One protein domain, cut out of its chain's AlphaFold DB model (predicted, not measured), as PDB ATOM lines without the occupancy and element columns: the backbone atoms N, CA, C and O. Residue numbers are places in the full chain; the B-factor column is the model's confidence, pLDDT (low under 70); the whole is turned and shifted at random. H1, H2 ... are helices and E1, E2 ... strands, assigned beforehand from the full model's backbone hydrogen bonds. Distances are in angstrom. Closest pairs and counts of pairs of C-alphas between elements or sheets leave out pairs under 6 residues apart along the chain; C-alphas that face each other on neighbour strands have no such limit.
ATOM      1  N   PRO A  30     150.089 159.021 173.271       93.25
ATOM      2  CA  PRO A  30     150.953 159.679 172.297       93.25
ATOM      3  C   PRO A  30     150.259 159.923 170.951       93.25
ATOM      4  O   PRO A  30     149.503 159.089 170.455       93.25
ATOM      5  N   GLY A  31     150.510 161.093 170.358       92.19
ATOM      6  CA  GLY A  31     149.815 161.527 169.143       92.19
ATOM      7  C   GLY A  31     148.397 162.059 169.386       92.19
ATOM      8  O   GLY A  31     147.596 162.075 168.453       92.19
ATOM      9  N   ASN A  32     148.090 162.497 170.615       94.06
ATOM     10  CA  ASN A  32     146.779 163.009 171.033       94.06
ATOM     11  C   ASN A  32     145.658 161.986 170.789       94.06
ATOM     12  O   ASN A  32     144.646 162.285 170.154       94.06
ATOM     13  N   LYS A  33     145.861 160.754 171.263       95.75
ATOM     14  CA  LYS A  33     144.946 159.628 171.043       95.75
ATOM     15  C   LYS A  33     144.142 159.302 172.300       95.75
ATOM     16  O   LYS A  33     144.630 159.408 173.420       95.75
ATOM     17  N   CYS A  34     142.882 158.931 172.116       95.56
ATOM     18  CA  CYS A  34     141.994 158.564 173.211       95.56
ATOM     19  C   CYS A  34     142.339 157.176 173.770       95.56
ATOM     20  O   CYS A  34     142.532 156.252 172.987       95.56
ATOM     21  N   HIS A  35     142.332 157.014 175.096       94.31
ATOM     22  CA  HIS A  35     142.563 155.720 175.756       94.31
ATOM     23  C   HIS A  35     141.501 154.664 175.427       94.31
ATOM     24  O   HIS A  35     141.829 153.487 175.359       94.31
ATOM     25  N   ASP A  36     140.242 155.063 175.218       93.50
ATOM     26  CA  ASP A  36     139.136 154.098 175.086       93.50
ATOM     27  C   ASP A  36     138.882 153.654 173.644       93.50
ATOM     28  O   ASP A  36     138.391 152.554 173.408       93.50
ATOM     29  N   CYS A  37     139.147 154.528 172.672       95.94
ATOM     30  CA  CYS A  37     138.747 154.291 171.283       95.94
ATOM     31  C   CYS A  37     139.789 154.729 170.249       95.94
ATOM     32  O   CYS A  37     139.449 154.826 169.072       95.94
ATOM     33  N   GLU A  38     140.992 155.126 170.684       96.25
ATOM     34  CA  GLU A  38     142.089 155.628 169.833       96.25
ATOM     35  C   GLU A  38     141.710 156.809 168.913       96.25
ATOM     36  O   GLU A  38     142.435 157.195 167.991       96.25
ATOM     37  N   GLY A  39     140.563 157.435 169.184       95.25
ATOM     38  CA  GLY A  39     140.079 158.597 168.459       95.25
ATOM     39  C   GLY A  39     140.960 159.811 168.723       95.25
ATOM     40  O   GLY A  39     141.598 159.922 169.771       95.25
ATOM     41  N   GLU A  40     140.980 160.744 167.777       95.31
ATOM     42  CA  GLU A  40     141.744 161.982 167.917       95.31
ATOM     43  C   GLU A  40     141.194 162.850 169.057       95.31
ATOM     44  O   GLU A  40     139.986 163.081 169.142       95.31
ATOM     45  N   VAL A  41     142.085 163.346 169.911       95.62
ATOM     46  CA  VAL A  41     141.799 164.310 170.973       95.62
ATOM     47  C   VAL A  41     142.168 165.706 170.482       95.62
ATOM     48  O   VAL A  41     143.290 165.937 170.037       95.62
ATOM     49  N   VAL A  42     141.222 166.643 170.551       95.31
ATOM     50  CA  VAL A  42     141.387 168.030 170.083       95.31
ATOM     51  C   VAL A  42     140.737 169.010 171.057       95.31
ATOM     52  O   VAL A  42     139.826 168.646 171.796       95.31
ATOM     53  N   LYS A  43     141.157 170.278 171.029       95.25
ATOM     54  CA  LYS A  43     140.415 171.373 171.672       95.25
ATOM     55  C   LYS A  43     139.435 171.954 170.654       95.25
ATOM     56  O   LYS A  43     139.871 172.625 169.717       95.25
ATOM     57  N   LYS A  44     138.138 171.673 170.790       92.81
ATOM     58  CA  LYS A  44     137.111 172.159 169.848       92.81
ATOM     59  C   LYS A  44     136.779 173.627 170.099       92.81
ATOM     60  O   LYS A  44     136.716 174.050 171.253       92.81
ATOM     61  N   ALA A  45     136.577 174.407 169.040       93.81
ATOM     62  CA  ALA A  45     136.059 175.766 169.163       93.81
ATOM     63  C   ALA A  45     134.653 175.736 169.791       93.81
ATOM     64  O   ALA A  45     133.810 174.935 169.392       93.81
ATOM     65  N   GLN A  46     134.421 176.585 170.791       92.50
ATOM     66  CA  GLN A  46     133.153 176.661 171.532       92.50
ATOM     67  C   GLN A  46     132.602 178.085 171.650       92.50
ATOM     68  O   GLN A  46     131.448 178.279 172.021       92.50
ATOM     69  N   SER A  47     133.424 179.097 171.374       93.00
ATOM     70  CA  SER A  47     133.003 180.493 171.416       93.00
ATOM     71  C   SER A  47     133.802 181.340 170.435       93.00
ATOM     72  O   SER A  47     134.927 181.000 170.068       93.00
ATOM     73  N   LEU A  48     133.226 182.469 170.026       92.62
ATOM     74  CA  LEU A  48     133.891 183.501 169.239       92.62
ATOM     75  C   LEU A  48     133.628 184.852 169.904       92.62
ATOM     76  O   LEU A  48     132.485 185.292 169.996       92.62
ATOM     77  N   LEU A  49     134.683 185.520 170.369       91.44
ATOM     78  CA  LEU A  49     134.588 186.834 171.003       91.44
ATOM     79  C   LEU A  49     135.585 187.788 170.353       91.44
ATOM     80  O   LEU A  49     136.791 187.549 170.379       91.44
ATOM     81  N   ARG A  50     135.085 188.888 169.774       92.56
ATOM     82  CA  ARG A  50     135.907 189.916 169.099       92.56
ATOM     83  C   ARG A  50     136.881 189.318 168.066       92.56
ATOM     84  O   ARG A  50     138.056 189.671 168.038       92.56
ATOM     85  N   GLY A  51     136.400 188.370 167.260       89.00
ATOM     86  CA  GLY A  51     137.198 187.707 166.221       89.00
ATOM     87  C   GLY A  51     138.179 186.641 166.726       89.00
ATOM     88  O   GLY A  51     138.947 186.111 165.931       89.00
ATOM     89  N   LYS A  52     138.176 186.310 168.025       92.62
ATOM     90  CA  LYS A  52     139.034 185.266 168.604       92.62
ATOM     91  C   LYS A  52     138.212 184.063 169.051       92.62
ATOM     92  O   LYS A  52     137.230 184.228 169.774       92.62
ATOM     93  N   PHE A  53     138.641 182.865 168.656       94.06
ATOM     94  CA  PHE A  53     138.014 181.620 169.090       94.06
ATOM     95  C   PHE A  53     138.439 181.250 170.510       94.06
ATOM     96  O   PHE A  53     139.631 181.217 170.826       94.06
ATOM     97  N   GLY A  54     137.455 180.945 171.350       93.88
ATOM     98  CA  GLY A  54     137.646 180.211 172.590       93.88
ATOM     99  C   GLY A  54     137.502 178.718 172.325       93.88
ATOM    100  O   GLY A  54     136.584 178.288 171.624       93.88
ATOM    101  N   TYR A  55     138.406 177.925 172.892       93.50
ATOM    102  CA  TYR A  55     138.406 176.474 172.737       93.50
ATOM    103  C   TYR A  55     138.024 175.789 174.049       93.50
ATOM    104  O   TYR A  55     138.329 176.293 175.131       93.50
ATOM    105  N   ALA A  56     137.329 174.660 173.936       90.75
ATOM    106  CA  ALA A  56     136.958 173.801 175.048       90.75
ATOM    107  C   ALA A  56     138.178 173.077 175.637       90.75
ATOM    108  O   ALA A  56     139.294 173.123 175.100       90.75
ATOM    109  N   VAL A  57     137.942 172.374 176.744       93.56
ATOM    110  CA  VAL A  57     138.899 171.385 177.243       93.56
ATOM    111  C   VAL A  57     139.170 170.329 176.158       93.56
ATOM    112  O   VAL A  57     138.277 170.035 175.362       93.56
ATOM    113  N   PRO A  58     140.389 169.772 176.086       95.50
ATOM    114  CA  PRO A  58     140.703 168.692 175.159       95.50
ATOM    115  C   PRO A  58     139.725 167.524 175.297       95.50
ATOM    116  O   PRO A  58     139.530 167.006 176.397       95.50
ATOM    117  N   GLU A  59     139.148 167.079 174.186       95.31
ATOM    118  CA  GLU A  59     138.218 165.952 174.166       95.31
ATOM    119  C   GLU A  59     138.400 165.068 172.933       95.31
ATOM    120  O   GLU A  59     138.823 165.519 171.865       95.31
ATOM    121  N   CYS A  60     138.070 163.785 173.075       94.69
ATOM    122  CA  CYS A  60     138.046 162.860 171.952       94.69
ATOM    123  C   CYS A  60     136.920 163.226 170.978       94.69
ATOM    124  O   CYS A  60     135.753 163.295 171.361       94.69
ATOM    125  N   ARG A  61     137.238 163.371 169.686       91.44
ATOM    126  CA  ARG A  61     136.246 163.641 168.632       91.44
ATOM    127  C   ARG A  61     135.209 162.531 168.472       91.44
ATOM    128  O   ARG A  61     134.114 162.829 168.013       91.44
ATOM    129  N   ASN A  62     135.563 161.294 168.817       93.94
ATOM    130  CA  ASN A  62     134.717 160.123 168.607       93.94
ATOM    131  C   ASN A  62     133.787 159.846 169.799       93.94
ATOM    132  O   ASN A  62     132.581 159.749 169.621       93.94
ATOM    133  N   CYS A  63     134.336 159.744 171.016       94.25
ATOM    134  CA  CYS A  63     133.559 159.368 172.205       94.25
ATOM    135  C   CYS A  63     133.295 160.515 173.194       94.25
ATOM    136  O   CYS A  63     132.632 160.299 174.202       94.25
ATOM    137  N   GLY A  64     133.834 161.717 172.959       92.88
ATOM    138  CA  GLY A  64     133.626 162.880 173.832       92.88
ATOM    139  C   GLY A  64     134.373 162.841 175.170       92.88
ATOM    140  O   GLY A  64     134.235 163.763 175.967       92.88
ATOM    141  N   ARG A  65     135.191 161.811 175.442       94.38
ATOM    142  CA  ARG A  65     135.999 161.754 176.671       94.38
ATOM    143  C   ARG A  65     136.920 162.968 176.775       94.38
ATOM    144  O   ARG A  65     137.681 163.243 175.848       94.38
ATOM    145  N   THR A  66     136.890 163.632 177.924       94.69
ATOM    146  CA  THR A  66     137.687 164.826 178.228       94.69
ATOM    147  C   THR A  66     139.037 164.482 178.851       94.69
ATOM    148  O   THR A  66     139.136 163.551 179.652       94.69
ATOM    149  N   TYR A  67     140.052 165.289 178.557       95.00
ATOM    150  CA  TYR A  67     141.420 165.130 179.045       95.00
ATOM    151  C   TYR A  67     141.919 166.433 179.676       95.00
ATOM    152  O   TYR A  67     142.459 167.312 179.003       95.00
ATOM    153  N   LEU A  68     141.699 166.572 180.986       90.81
ATOM    154  CA  LEU A  68     141.950 167.814 181.730       90.81
ATOM    155  C   LEU A  68     143.435 168.180 181.844       90.81
ATOM    156  O   LEU A  68     143.753 169.358 181.973       90.81
ATOM    157  N   TYR A  69     144.328 167.191 181.768       86.81
ATOM    158  CA  TYR A  69     145.778 167.384 181.867       86.81
ATOM    159  C   TYR A  69     146.485 167.212 180.518       86.81
ATOM    160  O   TYR A  69     147.698 167.043 180.467       86.81
ATOM    161  N   ALA A  70     145.746 167.247 179.405       88.19
ATOM    162  CA  ALA A  70     146.360 167.132 178.092       88.19
ATOM    163  C   ALA A  70     147.105 168.415 177.705       88.19
ATOM    164  O   ALA A  70     146.508 169.444 177.363       88.19
ATOM    165  N   GLU A  71     148.425 168.322 177.699       83.19
ATOM    166  CA  GLU A  71     149.306 169.366 177.194       83.19
ATOM    167  C   GLU A  71     149.514 169.205 175.681       83.19
ATOM    168  O   GLU A  71     149.431 168.107 175.137       83.19
ATOM    169  N   ASN A  72     149.765 170.308 174.971       86.81
ATOM    170  CA  ASN A  72     150.105 170.305 173.536       86.81
ATOM    171  C   ASN A  72     149.056 169.688 172.581       86.81
ATOM    172  O   ASN A  72     149.365 169.339 171.440       86.81
ATOM    173  N   VAL A  73     147.791 169.608 173.000       92.69
ATOM    174  CA  VAL A  73     146.684 169.224 172.113       92.69
ATOM    175  C   VAL A  73     146.341 170.366 171.161       92.69
ATOM    176  O   VAL A  73     146.108 171.500 171.595       92.69
ATOM    177  N   ARG A  74     146.259 170.050 169.863       92.44
ATOM    178  CA  ARG A  74     145.904 171.020 168.822       92.44
ATOM    179  C   ARG A  74     144.475 171.538 168.993       92.44
ATOM    180  O   ARG A  74     143.551 170.791 169.324       92.44
ATOM    181  N   SER A  75     144.296 172.815 168.690       92.88
ATOM    182  CA  SER A  75     142.978 173.406 168.478       92.88
ATOM    183  C   SER A  75     142.405 172.987 167.121       92.88
ATOM    184  O   SER A  75     143.148 172.791 166.157       92.88
ATOM    185  N   GLY A  76     141.085 172.845 167.042       87.75
ATOM    186  CA  GLY A  76     140.369 172.515 165.810       87.75
ATOM    187  C   GLY A  76     138.870 172.775 165.936       87.75
ATOM    188  O   GLY A  76     138.409 173.293 166.953       87.75
ATOM    189  N   GLY A  77     138.095 172.405 164.915       83.44
ATOM    190  CA  GLY A  77     136.639 172.582 164.945       83.44
ATOM    191  C   GLY A  77     136.168 173.997 164.596       83.44
ATOM    192  O   GLY A  77     135.017 174.324 164.852       83.44
ATOM    193  N   THR A  78     137.060 174.867 164.112       90.44
ATOM    194  CA  THR A  78     136.756 176.281 163.859       90.44
ATOM    195  C   THR A  78     135.767 176.458 162.716       90.44
ATOM    196  O   THR A  78     134.828 177.237 162.847       90.44
ATOM    197  N   GLU A  79     135.956 175.726 161.620       90.75
ATOM    198  CA  GLU A  79     135.035 175.740 160.480       90.75
ATOM    199  C   GLU A  79     133.688 175.147 160.887       90.75
ATOM    200  O   GLU A  79     132.666 175.797 160.713       90.75
ATOM    201  N   GLU A  80     133.686 173.992 161.564       87.38
ATOM    202  CA  GLU A  80     132.451 173.378 162.055       87.38
ATOM    203  C   GLU A  80     131.688 174.295 163.032       87.38
ATOM    204  O   GLU A  80     130.458 174.331 163.026       87.38
ATOM    205  N   PHE A  81     132.401 175.060 163.863       90.81
ATOM    206  CA  PHE A  81     131.796 176.031 164.775       90.81
ATOM    207  C   PHE A  81     131.228 177.250 164.037       90.81
ATOM    208  O   PHE A  81     130.121 177.690 164.348       90.81
ATOM    209  N   LEU A  82     131.943 177.784 163.043       91.50
ATOM    210  CA  LEU A  82     131.430 178.862 162.192       91.50
ATOM    211  C   LEU A  82     130.191 178.413 161.413       91.50
ATOM    212  O   LEU A  82     129.203 179.142 161.360       91.50
ATOM    213  N   ASP A  83     130.205 177.196 160.876       91.62
ATOM    214  CA  ASP A  83     129.057 176.600 160.198       91.62
ATOM    215  C   ASP A  83     127.851 176.461 161.130       91.62
ATOM    216  O   ASP A  83     126.718 176.651 160.695       91.62
ATOM    217  N   LEU A  84     128.064 176.148 162.414       87.75
ATOM    218  CA  LEU A  84     126.993 176.104 163.415       87.75
ATOM    219  C   LEU A  84     126.393 177.486 163.691       87.75
ATOM    220  O   LEU A  84     125.172 177.595 163.722       87.75
ATOM    221  N   LEU A  85     127.220 178.526 163.843       86.44
ATOM    222  CA  LEU A  85     126.745 179.900 164.059       86.44
ATOM    223  C   LEU A  85     125.973 180.468 162.861       86.44
ATOM    224  O   LEU A  85     125.151 181.358 163.027       86.44
ATOM    225  N   ASN A  86     126.233 179.961 161.656       86.06
ATOM    226  CA  ASN A  86     125.534 180.380 160.442       86.06
ATOM    227  C   ASN A  86     124.223 179.607 160.196       86.06
ATOM    228  O   ASN A  86     123.561 179.831 159.180       86.06
ATOM    229  N   LYS A  87     123.830 178.682 161.085       87.00
ATOM    230  CA  LYS A  87     122.554 177.959 160.976       87.00
ATOM    231  C   LYS A  87     121.414 178.767 161.602       87.00
ATOM    232  O   LYS A  87     121.596 179.337 162.666       87.00
TER     233      LYS A  87
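This is residues 30 to 87 of the 90 residues of an uncharacterized protein of Candidatus Yonathbacteria bacterium RIFCSPLOWO2_01_FULL_47_33b (UniProt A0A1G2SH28). There is little regular structure here: a hairpin of strands E1 and E2 makes one end of an elongated body, and loops fill the other end. The long loop of residues 56 to 77 winds back beside E1, and the short helix H1 packs on E1. The 58 printed residues hold E1, E2 and H1 in that order, a mixed class with 21 residues in named elements; the sheet is antiparallel. The whole is only just compact, close to loose, with a radius of gyration of the C-alphas of 11.9 A and spans of 34 by 22 by 15 A.

Look first at E1, residues 41 to 49, and E2, residues 52 to 55, an antiparallel hairpin at 140 degrees; N 46 and O 54 are within hydrogen-bond range at 2.9 A. E1 also pairs at residues 41 to 42 with residues 59 to 60, antiparallel, and at 43 to 44 with 75 to 76, parallel. In H1, residues 78 to 85, every O i to N i+4 pair is within hydrogen-bond range; its closest C-alphas to E1 are Thr 78 and Ala 45, 5.4 A apart.

Find C-alpha 41 at (141.799, 164.310, 170.973); E1 runs 23.7 A from there. E2 covers 9.7 A, and H1 runs 10.6 A to C-alpha 85 at (126.745, 179.900, 164.059).

The C-alphas of Asp 36 and Arg 50 are farthest apart, 36.5 A. The E2 to H1 link is long; the printed part has no cut, and no printed residue is under 70 in pLDDT.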